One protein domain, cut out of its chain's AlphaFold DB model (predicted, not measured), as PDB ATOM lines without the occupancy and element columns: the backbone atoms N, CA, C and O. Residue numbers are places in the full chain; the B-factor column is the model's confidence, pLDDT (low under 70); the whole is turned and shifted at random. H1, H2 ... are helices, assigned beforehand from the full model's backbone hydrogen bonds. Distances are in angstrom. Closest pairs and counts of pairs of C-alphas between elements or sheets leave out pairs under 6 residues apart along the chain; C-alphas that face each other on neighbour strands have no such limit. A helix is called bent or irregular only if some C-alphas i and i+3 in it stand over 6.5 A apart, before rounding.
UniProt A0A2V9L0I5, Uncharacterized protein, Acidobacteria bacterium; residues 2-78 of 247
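What this domain is: This is residues 2 to 78 of the 247 residues of an uncharacterized protein of Acidobacteria bacterium (UniProt A0A2V9L0I5). The longest helix, H2, and the short helix H4 make a small body, close together near their first residues and spreading from there like a V, with the tiny H3 packed on H4. From this body the chain makes a long loop, residues 2 to 17 going out and H1 coming back, and its tip, residues 14 to 20, sticks out. The printed part has 77 residues, with four named helices in the order H1, H2, H3, H4 and no named strand; it is all helix by class, though only 31 residues are in named elements. It is only just loose, close to compact, with a radius of gyration of the C-alphas of 13.8 A, and elongated, spanning 42 by 25 by 20 A.

Where its parts are: Find C-alpha 27 at (66.658, -83.159, -35.449); from there H2, residues 27 to 40, runs 18.3 A to C-alpha 40 at (67.110, -95.165, -21.698). H2 is irregular, but only just: C-alphas 37 and 40 are 6.54 A apart. Look next at H4, residues 65 to 70, 8.8 A long, and H3, residues 52 to 55, 5.2 A. H1, residues 18 to 24, begins at (74.422, -75.900, -47.371) and measures 9.3 A; it is irregular, with C-alphas 19 and 22 7.3 A apart.

How they stand to each other: H2 and H4 touch, running the same way at a steep tilt of 41 degrees; their closest C-alphas, of Asp 28 and Ala 65, are 4.3 A apart. H3 touches H4, closest at the C-alphas of Leu 55 and Val 66, 5.3 A. H2 and H3 are close but not clearly touching. H1 meets H2 only through their link and is apart from H3 and H4. In H4 every O i to N i+4 pair is within hydrogen-bond range, in H2 9 of 10, and in H1 0 of 3, beside 3 of 4 O i to N i+3 pairs; H3 is too short for an i+4 pair.

The domain as a whole: The C-alphas farthest apart, of Thr 16 and Asn 75, are 42.3 A apart. The printed part has no cut, and the link from H2 to H3 is long. Residues 15 to 24 and 59 to 63 have pLDDT under 70.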
ATOM      1  N   LEU A   2      69.920 -81.892 -21.054       89.44
ATOM      2  CA  LEU A   2      70.484 -82.493 -22.270       89.44
ATOM      3  C   LEU A   2      69.969 -81.700 -23.475       89.44
ATOM      4  O   LEU A   2      68.776 -81.410 -23.525       89.44
ATOM      5  N   ALA A   3      70.847 -81.344 -24.409       89.88
ATOM      6  CA  ALA A   3      70.448 -80.729 -25.673       89.88
ATOM      7  C   ALA A   3      70.056 -81.831 -26.669       89.88
ATOM      8  O   ALA A   3      70.776 -82.821 -26.787       89.88
ATOM      9  N   GLY A   4      68.906 -81.675 -27.329       88.50
ATOM     10  CA  GLY A   4      68.397 -82.645 -28.305       88.50
ATOM     11  C   GLY A   4      68.607 -82.245 -29.764       88.50
ATOM     12  O   GLY A   4      68.447 -83.092 -30.632       88.50
ATOM     13  N   ASP A   5      68.952 -80.984 -30.035       85.12
ATOM     14  CA  ASP A   5      69.180 -80.512 -31.402       85.12
ATOM     15  C   ASP A   5      70.546 -80.967 -31.930       85.12
ATOM     16  O   ASP A   5      71.472 -81.233 -31.151       85.12
ATOM     17  N   SER A   6      70.672 -81.053 -33.254       84.06
ATOM     18  CA  SER A   6      71.921 -81.460 -33.897       84.06
ATOM     19  C   SER A   6      73.062 -80.502 -33.531       84.06
ATOM     20  O   SER A   6      72.875 -79.282 -33.540       84.06
ATOM     21  N   PRO A   7      74.269 -81.009 -33.209       81.88
ATOM     22  CA  PRO A   7      75.423 -80.146 -33.019       81.88
ATOM     23  C   PRO A   7      75.816 -79.548 -34.374       81.88
ATOM     24  O   PRO A   7      76.323 -80.249 -35.249       81.88
ATOM     25  N   VAL A   8      75.570 -78.251 -34.543       80.06
ATOM     26  CA  VAL A   8      75.933 -77.509 -35.752       80.06
ATOM     27  C   VAL A   8      77.140 -76.629 -35.463       80.06
ATOM     28  O   VAL A   8      77.088 -75.757 -34.595       80.06
ATOM     29  N   ASP A   9      78.216 -76.842 -36.219       82.44
ATOM     30  CA  ASP A   9      79.341 -75.913 -36.270       82.44
ATOM     31  C   ASP A   9      79.049 -74.826 -37.314       82.44
ATOM     32  O   ASP A   9      79.255 -74.996 -38.518       82.44
ATOM     33  N   TRP A  10      78.507 -73.710 -36.833       81.44
ATOM     34  CA  TRP A  10      78.072 -72.589 -37.665       81.44
ATOM     35  C   TRP A  10      79.219 -71.857 -38.371       81.44
ATOM     36  O   TRP A  10      78.946 -71.126 -39.330       81.44
ATOM     37  N   ASP A  11      80.467 -72.052 -37.939       83.00
ATOM     38  CA  ASP A  11      81.649 -71.458 -38.574       83.00
ATOM     39  C   ASP A  11      82.077 -72.252 -39.815       83.00
ATOM     40  O   ASP A  11      82.687 -71.704 -40.735       83.00
ATOM     41  N   GLN A  12      81.712 -73.536 -39.880       78.44
ATOM     42  CA  GLN A  12      81.982 -74.403 -41.030       78.44
ATOM     43  C   GLN A  12      80.889 -74.331 -42.106       78.44
ATOM     44  O   GLN A  12      81.099 -74.786 -43.233       78.44
ATOM     45  N   LEU A  13      79.725 -73.755 -41.788       76.44
ATOM     46  CA  LEU A  13      78.629 -73.601 -42.738       76.44
ATOM     47  C   LEU A  13      78.820 -72.372 -43.634       76.44
ATOM     48  O   LEU A  13      78.845 -71.226 -43.187       76.44
ATOM     49  N   THR A  14      78.887 -72.634 -44.936       72.94
ATOM     50  CA  THR A  14      78.946 -71.648 -46.018       72.94
ATOM     51  C   THR A  14      77.802 -71.880 -47.005       72.94
ATOM     52  O   THR A  14      77.220 -72.966 -47.061       72.94
ATOM     53  N   THR A  15      77.493 -70.886 -47.839       66.38
ATOM     54  CA  THR A  15      76.474 -71.005 -48.898       66.38
ATOM     55  C   THR A  15      76.770 -72.149 -49.871       66.38
ATOM     56  O   THR A  15      75.855 -72.723 -50.449       66.38
ATOM     57  N   THR A  16      78.041 -72.530 -50.022       59.00
ATOM     58  CA  THR A  16      78.468 -73.663 -50.850       59.00
ATOM     59  C   THR A  16      78.330 -75.025 -50.171       59.00
ATOM     60  O   THR A  16      78.235 -76.028 -50.870       59.00
ATOM     61  N   THR A  17      78.297 -75.087 -48.837       61.84
ATOM     62  CA  THR A  17      78.190 -76.348 -48.076       61.84
ATOM     63  C   THR A  17      76.768 -76.631 -47.594       61.84
ATOM     64  O   THR A  17      76.511 -77.709 -47.066       61.84
ATOM     65  N   ILE A  18      75.819 -75.705 -47.785       64.31
ATOM     66  CA  ILE A  18      74.422 -75.900 -47.371       64.31
ATOM     67  C   ILE A  18      73.736 -77.055 -48.121       64.31
ATOM     68  O   ILE A  18      72.846 -77.705 -47.587       64.31
ATOM     69  N   ALA A  19      74.191 -77.377 -49.336       60.44
ATOM     70  CA  ALA A  19      73.707 -78.543 -50.076       60.44
ATOM     71  C   ALA A  19      74.026 -79.874 -49.359       60.44
ATOM     72  O   ALA A  19      73.280 -80.840 -49.505       60.44
ATOM     73  N   ASP A  20      75.083 -79.909 -48.538       57.50
ATOM     74  CA  ASP A  20      75.428 -81.037 -47.661       57.50
ATOM     75  C   ASP A  20      74.764 -80.941 -46.275       57.50
ATOM     76  O   ASP A  20      74.862 -81.871 -45.465       57.50
ATOM     77  N   ALA A  21      74.050 -79.842 -45.998       59.22
ATOM     78  CA  ALA A  21      73.459 -79.569 -44.699       59.22
ATOM     79  C   ALA A  21      72.260 -80.423 -44.266       59.22
ATOM     80  O   ALA A  21      72.007 -80.422 -43.063       59.22
ATOM     81  N   PRO A  22      71.583 -81.240 -45.107       62.38
ATOM     82  CA  PRO A  22      70.607 -82.206 -44.598       62.38
ATOM     83  C   PRO A  22      71.157 -83.094 -43.466       62.38
ATOM     84  O   PRO A  22      70.408 -83.497 -42.584       62.38
ATOM     85  N   LYS A  23      72.479 -83.335 -43.424       58.00
ATOM     86  CA  LYS A  23      73.157 -84.071 -42.338       58.00
ATOM     87  C   LYS A  23      73.180 -83.332 -40.992       58.00
ATOM     88  O   LYS A  23      73.346 -83.975 -39.963       58.00
ATOM     89  N   PHE A  24      73.054 -82.006 -40.999       59.16
ATOM     90  CA  PHE A  24      73.040 -81.151 -39.807       59.16
ATOM     91  C   PHE A  24      71.622 -80.836 -39.315       59.16
ATOM     92  O   PHE A  24      71.480 -80.209 -38.271       59.16
ATOM     93  N   PHE A  25      70.588 -81.260 -40.049       71.81
ATOM     94  CA  PHE A  25      69.186 -80.960 -39.746       71.81
ATOM     95  C   PHE A  25      68.350 -82.207 -39.415       71.81
ATOM     96  O   PHE A  25      67.125 -82.118 -39.353       71.81
ATOM     97  N   ASP A  26      68.983 -83.359 -39.160       81.50
ATOM     98  CA  ASP A  26      68.307 -84.547 -38.617       81.50
ATOM     99  C   ASP A  26      68.033 -84.378 -37.110       81.50
ATOM    100  O   ASP A  26      68.705 -84.936 -36.229       81.50
ATOM    101  N   ARG A  27      67.046 -83.525 -36.816       86.12
ATOM    102  CA  ARG A  27      66.658 -83.159 -35.449       86.12
ATOM    103  C   ARG A  27      66.104 -84.368 -34.706       86.12
ATOM    104  O   ARG A  27      66.546 -84.663 -33.598       86.12
ATOM    105  N   ASP A  28      65.192 -85.105 -35.332       89.62
ATOM    106  CA  ASP A  28      64.543 -86.269 -34.732       89.62
ATOM    107  C   ASP A  28      65.520 -87.422 -34.474       89.62
ATOM    108  O   ASP A  28      65.522 -87.989 -33.374       89.62
ATOM    109  N   GLY A  29      66.431 -87.705 -35.411       90.25
ATOM    110  CA  GLY A  29      67.501 -88.679 -35.199       90.25
ATOM    111  C   GLY A  29      68.437 -88.282 -34.054       90.25
ATOM    112  O   GLY A  29      68.852 -89.135 -33.257       90.25
ATOM    113  N   THR A  30      68.720 -86.985 -33.893       91.25
ATOM    114  CA  THR A  30      69.528 -86.484 -32.769       91.25
ATOM    115  C   THR A  30      68.803 -86.650 -31.432       91.25
ATOM    116  O   THR A  30      69.379 -87.228 -30.501       91.25
ATOM    117  N   ILE A  31      67.536 -86.232 -31.338       93.81
ATOM    118  CA  ILE A  31      66.708 -86.397 -30.131       93.81
ATOM    119  C   ILE A  31      66.651 -87.878 -29.732       93.81
ATOM    120  O   ILE A  31      66.907 -88.221 -28.571       93.81
ATOM    121  N   ALA A  32      66.389 -88.771 -30.690       93.94
ATOM    122  CA  ALA A  32      66.330 -90.208 -30.446       93.94
ATOM    123  C   ALA A  32      67.676 -90.771 -29.961       93.94
ATOM    124  O   ALA A  32      67.722 -91.541 -28.997       93.94
ATOM    125  N   SER A  33      68.789 -90.362 -30.578       93.81
ATOM    126  CA  SER A  33      70.145 -90.770 -30.187       93.81
ATOM    127  C   SER A  33      70.477 -90.358 -28.750       93.81
ATOM    128  O   SER A  33      70.979 -91.178 -27.973       93.81
ATOM    129  N   VAL A  34      70.144 -89.120 -28.367       95.44
ATOM    130  CA  VAL A  34      70.326 -88.612 -26.999       95.44
ATOM    131  C   VAL A  34      69.469 -89.405 -26.016       95.44
ATOM    132  O   VAL A  34      69.993 -89.884 -25.007       95.44
ATOM    133  N   MET A  35      68.188 -89.631 -26.316       96.62
ATOM    134  CA  MET A  35      67.304 -90.422 -25.454       96.62
ATOM    135  C   MET A  35      67.806 -91.858 -25.268       96.62
ATOM    136  O   MET A  35      67.914 -92.324 -24.131       96.62
ATOM    137  N   LYS A  36      68.205 -92.544 -26.346       95.81
ATOM    138  CA  LYS A  36      68.761 -93.908 -26.272       95.81
ATOM    139  C   LYS A  36      70.028 -93.957 -25.408       95.81
ATOM    140  O   LYS A  36      70.126 -94.780 -24.494       95.81
ATOM    141  N   LYS A  37      71.004 -93.083 -25.674       96.75
ATOM    142  CA  LYS A  37      72.346 -93.141 -25.057       96.75
ATOM    143  C   LYS A  37      72.399 -92.574 -23.644       96.75
ATOM    144  O   LYS A  37      73.089 -93.122 -22.789       96.75
ATOM    145  N   GLU A  38      71.702 -91.477 -23.388       97.31
ATOM    146  CA  GLU A  38      71.861 -90.722 -22.143       97.31
ATOM    147  C   GLU A  38      70.758 -90.983 -21.121       97.31
ATOM    148  O   GLU A  38      70.977 -90.767 -19.923       97.31
ATOM    149  N   VAL A  39      69.604 -91.482 -21.569       97.62
ATOM    150  CA  VAL A  39      68.441 -91.713 -20.708       97.62
ATOM    151  C   VAL A  39      68.127 -93.202 -20.602       97.62
ATOM    152  O   VAL A  39      68.312 -93.788 -19.534       97.62
ATOM    153  N   LEU A  40      67.706 -93.827 -21.701       97.44
ATOM    154  CA  LEU A  40      67.110 -95.165 -21.698       97.44
ATOM    155  C   LEU A  40      68.129 -96.268 -21.381       97.44
ATOM    156  O   LEU A  40      67.923 -97.030 -20.439       97.44
ATOM    157  N   SER A  41      69.275 -96.302 -22.072       97.38
ATOM    158  CA  SER A  41      70.340 -97.293 -21.805       97.38
ATOM    159  C   SER A  41      70.980 -97.158 -20.418       97.38
ATOM    160  O   SER A  41      71.603 -98.091 -19.921       97.38
ATOM    161  N   LYS A  42      70.812 -95.996 -19.776       97.81
ATOM    162  CA  LYS A  42      71.284 -95.712 -18.414       97.81
ATOM    163  C   LYS A  42      70.172 -95.851 -17.366       97.81
ATOM    164  O   LYS A  42      70.391 -95.475 -16.216       97.81
ATOM    165  N   HIS A  43      68.996 -96.358 -17.751       96.44
ATOM    166  CA  HIS A  43      67.818 -96.541 -16.894       96.44
ATOM    167  C   HIS A  43      67.377 -95.270 -16.148       96.44
ATOM    168  O   HIS A  43      66.969 -95.313 -14.986       96.44
ATOM    169  N   ARG A  44      67.480 -94.111 -16.803       97.19
ATOM    170  CA  ARG A  44      67.064 -92.817 -16.250       97.19
ATOM    171  C   ARG A  44      65.670 -92.435 -16.735       97.19
ATOM    172  O   ARG A  44      65.141 -93.006 -17.683       97.19
ATOM    173  N   LYS A  45      65.101 -91.420 -16.089       96.75
ATOM    174  CA  LYS A  45      63.885 -90.729 -16.531       96.75
ATOM    175  C   LYS A  45      64.252 -89.340 -17.036       96.75
ATOM    176  O   LYS A  45      65.187 -88.729 -16.517       96.75
ATOM    177  N   ALA A  46      63.505 -88.843 -18.013       96.88
ATOM    178  CA  ALA A  46      63.665 -87.501 -18.550       96.88
ATOM    179  C   ALA A  46      62.302 -86.825 -18.720       96.88
ATOM    180  O   ALA A  46      61.295 -87.494 -18.937       96.88
ATOM    181  N   LEU A  47      62.305 -85.497 -18.627       96.62
ATOM    182  CA  LEU A  47      61.232 -84.646 -19.122       96.62
ATOM    183  C   LEU A  47      61.693 -84.085 -20.468       96.62
ATOM    184  O   LEU A  47      62.747 -83.451 -20.537       96.62
ATOM    185  N   MET A  48      60.922 -84.346 -21.518       95.25
ATOM    186  CA  MET A  48      61.188 -83.870 -22.872       95.25
ATOM    187  C   MET A  48      60.308 -82.652 -23.152       95.25
ATOM    188  O   MET A  48      59.092 -82.733 -23.014       95.25
ATOM    189  N   LEU A  49      60.924 -81.532 -23.533       93.56
ATOM    190  CA  LEU A  49      60.237 -80.290 -23.894       93.56
ATOM    191  C   LEU A  49      60.611 -79.946 -25.339       93.56
ATOM    192  O   LEU A  49      61.664 -79.364 -25.587       93.56
ATOM    193  N   PHE A  50      59.775 -80.371 -26.284       91.69
ATOM    194  CA  PHE A  50      59.967 -80.194 -27.726       91.69
ATOM    195  C   PHE A  50      58.626 -79.865 -28.387       91.69
ATOM    196  O   PHE A  50      57.572 -80.057 -27.781       91.69
ATOM    197  N   GLY A  51      58.661 -79.401 -29.638       87.19
ATOM    198  CA  GLY A  51      57.446 -79.281 -30.445       87.19
ATOM    199  C   GLY A  51      56.748 -80.635 -30.594       87.19
ATOM    200  O   GLY A  51      57.415 -81.653 -30.786       87.19
ATOM    201  N   THR A  52      55.414 -80.646 -30.520       87.38
ATOM    202  CA  THR A  52      54.600 -81.870 -30.411       87.38
ATOM    203  C   THR A  52      54.904 -82.901 -31.497       87.38
ATOM    204  O   THR A  52      54.972 -84.086 -31.195       87.38
ATOM    205  N   PHE A  53      55.163 -82.471 -32.736       86.69
ATOM    206  CA  PHE A  53      55.469 -83.369 -33.857       86.69
ATOM    207  C   PHE A  53      56.737 -84.215 -33.663       86.69
ATOM    208  O   PHE A  53      56.789 -85.310 -34.204       86.69
ATOM    209  N   HIS A  54      57.710 -83.771 -32.858       90.81
ATOM    210  CA  HIS A  54      58.891 -84.580 -32.513       90.81
ATOM    211  C   HIS A  54      58.572 -85.686 -31.497       90.81
ATOM    212  O   HIS A  54      59.334 -86.642 -31.333       90.81
ATOM    213  N   LEU A  55      57.472 -85.524 -30.758       92.94
ATOM    214  CA  LEU A  55      57.126 -86.361 -29.616       92.94
ATOM    215  C   LEU A  55      56.008 -87.360 -29.904       92.94
ATOM    216  O   LEU A  55      55.810 -88.258 -29.097       92.94
ATOM    217  N   MET A  56      55.273 -87.222 -31.007       90.62
ATOM    218  CA  MET A  56      54.159 -88.119 -31.309       90.62
ATOM    219  C   MET A  56      54.625 -89.572 -31.482       90.62
ATOM    220  O   MET A  56      55.676 -89.856 -32.063       90.62
ATOM    221  N   HIS A  57      53.791 -90.500 -31.023       90.69
ATOM    222  CA  HIS A  57      53.826 -91.878 -31.494       90.69
ATOM    223  C   HIS A  57      53.390 -91.916 -32.967       90.69
ATOM    224  O   HIS A  57      52.701 -91.017 -33.446       90.69
ATOM    225  N   GLY A  58      53.751 -92.962 -33.705       74.69
ATOM    226  CA  GLY A  58      53.322 -93.082 -35.096       74.69
ATOM    227  C   GLY A  58      54.045 -94.181 -35.864       74.69
ATOM    228  O   GLY A  58      54.919 -94.853 -35.303       74.69
ATOM    229  N   PRO A  59      53.676 -94.392 -37.141       62.12
ATOM    230  CA  PRO A  59      54.345 -95.358 -37.993       62.12
ATOM    231  C   PRO A  59      55.805 -94.937 -38.219       62.12
ATOM    232  O   PRO A  59      56.111 -93.980 -38.912       62.12
ATOM    233  N   ALA A  60      56.667 -95.648 -37.496       50.75
ATOM    234  CA  ALA A  60      58.059 -96.061 -37.662       50.75
ATOM    235  C   ALA A  60      58.934 -95.657 -38.881       50.75
ATOM    236  O   ALA A  60      59.997 -96.267 -39.026       50.75
ATOM    237  N   ASP A  61      58.634 -94.645 -39.686       54.44
ATOM    238  CA  ASP A  61      59.487 -94.242 -40.822       54.44
ATOM    239  C   ASP A  61      60.654 -93.324 -40.407       54.44
ATOM    240  O   ASP A  61      61.079 -92.444 -41.148       54.44
ATOM    241  N   ASP A  62      61.179 -93.531 -39.193       54.91
ATOM    242  CA  ASP A  62      62.364 -92.884 -38.594       54.91
ATOM    243  C   ASP A  62      62.358 -91.345 -38.533       54.91
ATOM    244  O   ASP A  62      63.269 -90.758 -37.957       54.91
ATOM    245  N   ALA A  63      61.311 -90.695 -39.038       65.62
ATOM    246  CA  ALA A  63      61.214 -89.243 -39.131       65.62
ATOM    247  C   ALA A  63      60.801 -88.558 -37.818       65.62
ATOM    248  O   ALA A  63      60.951 -87.348 -37.709       65.62
ATOM    249  N   VAL A  64      60.281 -89.299 -36.832       84.38
ATOM    250  CA  VAL A  64      59.852 -88.757 -35.531       84.38
ATOM    251  C   VAL A  64      60.655 -89.399 -34.407       84.38
ATOM    252  O   VAL A  64      60.762 -90.629 -34.332       84.38
ATOM    253  N   ALA A  65      61.201 -88.577 -33.508       90.56
ATOM    254  CA  ALA A  65      62.159 -89.025 -32.504       90.56
ATOM    255  C   ALA A  65      61.621 -90.155 -31.612       90.56
ATOM    256  O   ALA A  65      62.297 -91.170 -31.423       90.56
ATOM    257  N   VAL A  66      60.404 -89.989 -31.081       92.69
ATOM    258  CA  VAL A  66      59.763 -90.971 -30.187       92.69
ATOM    259  C   VAL A  66      59.513 -92.289 -30.909       92.69
ATOM    260  O   VAL A  66      59.999 -93.331 -30.463       92.69
ATOM    261  N   ALA A  67      58.871 -92.245 -32.078       88.62
ATOM    262  CA  ALA A  67      58.630 -93.435 -32.891       88.62
ATOM    263  C   ALA A  67      59.932 -94.189 -33.237       88.62
ATOM    264  O   ALA A  67      59.944 -95.421 -33.273       88.62
ATOM    265  N   SER A  68      61.044 -93.474 -33.446       90.06
ATOM    266  CA  SER A  68      62.336 -94.088 -33.774       90.06
ATOM    267  C   SER A  68      62.936 -94.890 -32.613       90.06
ATOM    268  O   SER A  68      63.444 -96.001 -32.820       90.06
ATOM    269  N   TYR A  69      62.905 -94.375 -31.378       92.69
ATOM    270  CA  TYR A  69      63.479 -95.115 -30.249       92.69
ATOM    271  C   TYR A  69      62.533 -96.126 -29.612       92.69
ATOM    272  O   TYR A  69      63.018 -97.100 -29.032       92.69
ATOM    273  N   GLU A  70      61.220 -95.965 -29.756       92.44
ATOM    274  CA  GLU A  70      60.248 -96.924 -29.224       92.44
ATOM    275  C   GLU A  70      60.253 -98.273 -29.956       92.44
ATOM    276  O   GLU A  70      59.782 -99.263 -29.399       92.44
ATOM    277  N   LYS A  71      60.892 -98.357 -31.132       90.00
ATOM    278  CA  LYS A  71      61.246 -99.631 -31.785       90.00
ATOM    279  C   LYS A  71      62.037-100.558 -30.853       90.00
ATOM    280  O   LYS A  71      61.760-101.752 -30.790       90.00
ATOM    281  N   ASP A  72      63.000 -99.992 -30.126       92.62
ATOM    282  CA  ASP A  72      63.881-100.724 -29.206       92.62
ATOM    283  C   ASP A  72      63.395-100.635 -27.746       92.62
ATOM    284  O   ASP A  72      63.726-101.483 -26.918       92.62
ATOM    285  N   TYR A  73      62.616 -99.597 -27.427       93.94
ATOM    286  CA  TYR A  73      62.123 -99.284 -26.084       93.94
ATOM    287  C   TYR A  73      60.602 -99.049 -26.101       93.94
ATOM    288  O   TYR A  73      60.153 -97.915 -25.922       93.94
ATOM    289  N   PRO A  74      59.787-100.090 -26.335       91.94
ATOM    290  CA  PRO A  74      58.347 -99.930 -26.510       91.94
ATOM    291  C   PRO A  74      57.678 -99.396 -25.240       91.94
ATOM    292  O   PRO A  74      57.957 -99.869 -24.136       91.94
ATOM    293  N   ASN A  75      56.741 -98.457 -25.409       90.81
ATOM    294  CA  ASN A  75      55.980 -97.818 -24.325       90.81
ATOM    295  C   ASN A  75      56.863 -97.091 -23.289       90.81
ATOM    296  O   ASN A  75      56.510 -97.008 -22.111       90.81
ATOM    297  N   ALA A  76      58.042 -96.615 -23.700       94.31
ATOM    298  CA  ALA A  76      58.959 -95.902 -22.812       94.31
ATOM    299  C   ALA A  76      58.571 -94.429 -22.603       94.31
ATOM    300  O   ALA A  76      59.065 -93.800 -21.662       94.31
ATOM    301  N   THR A  77      57.707 -93.887 -23.461       95.88
ATOM    302  CA  THR A  77      57.328 -92.471 -23.470       95.88
ATOM    303  C   THR A  77      55.870 -92.311 -23.092       95.88
ATOM    304  O   THR A  77      55.041 -93.132 -23.463       95.88
ATOM    305  N   PHE A  78      55.573 -91.239 -22.357       97.06
ATOM    306  CA  PHE A  78      54.213 -90.760 -22.161       97.06
ATOM    307  C   PHE A  78      54.098 -89.371 -22.792       97.06
ATOM    308  O   PHE A  78      54.749 -88.432 -22.321       97.06
TER     309      PHE A  78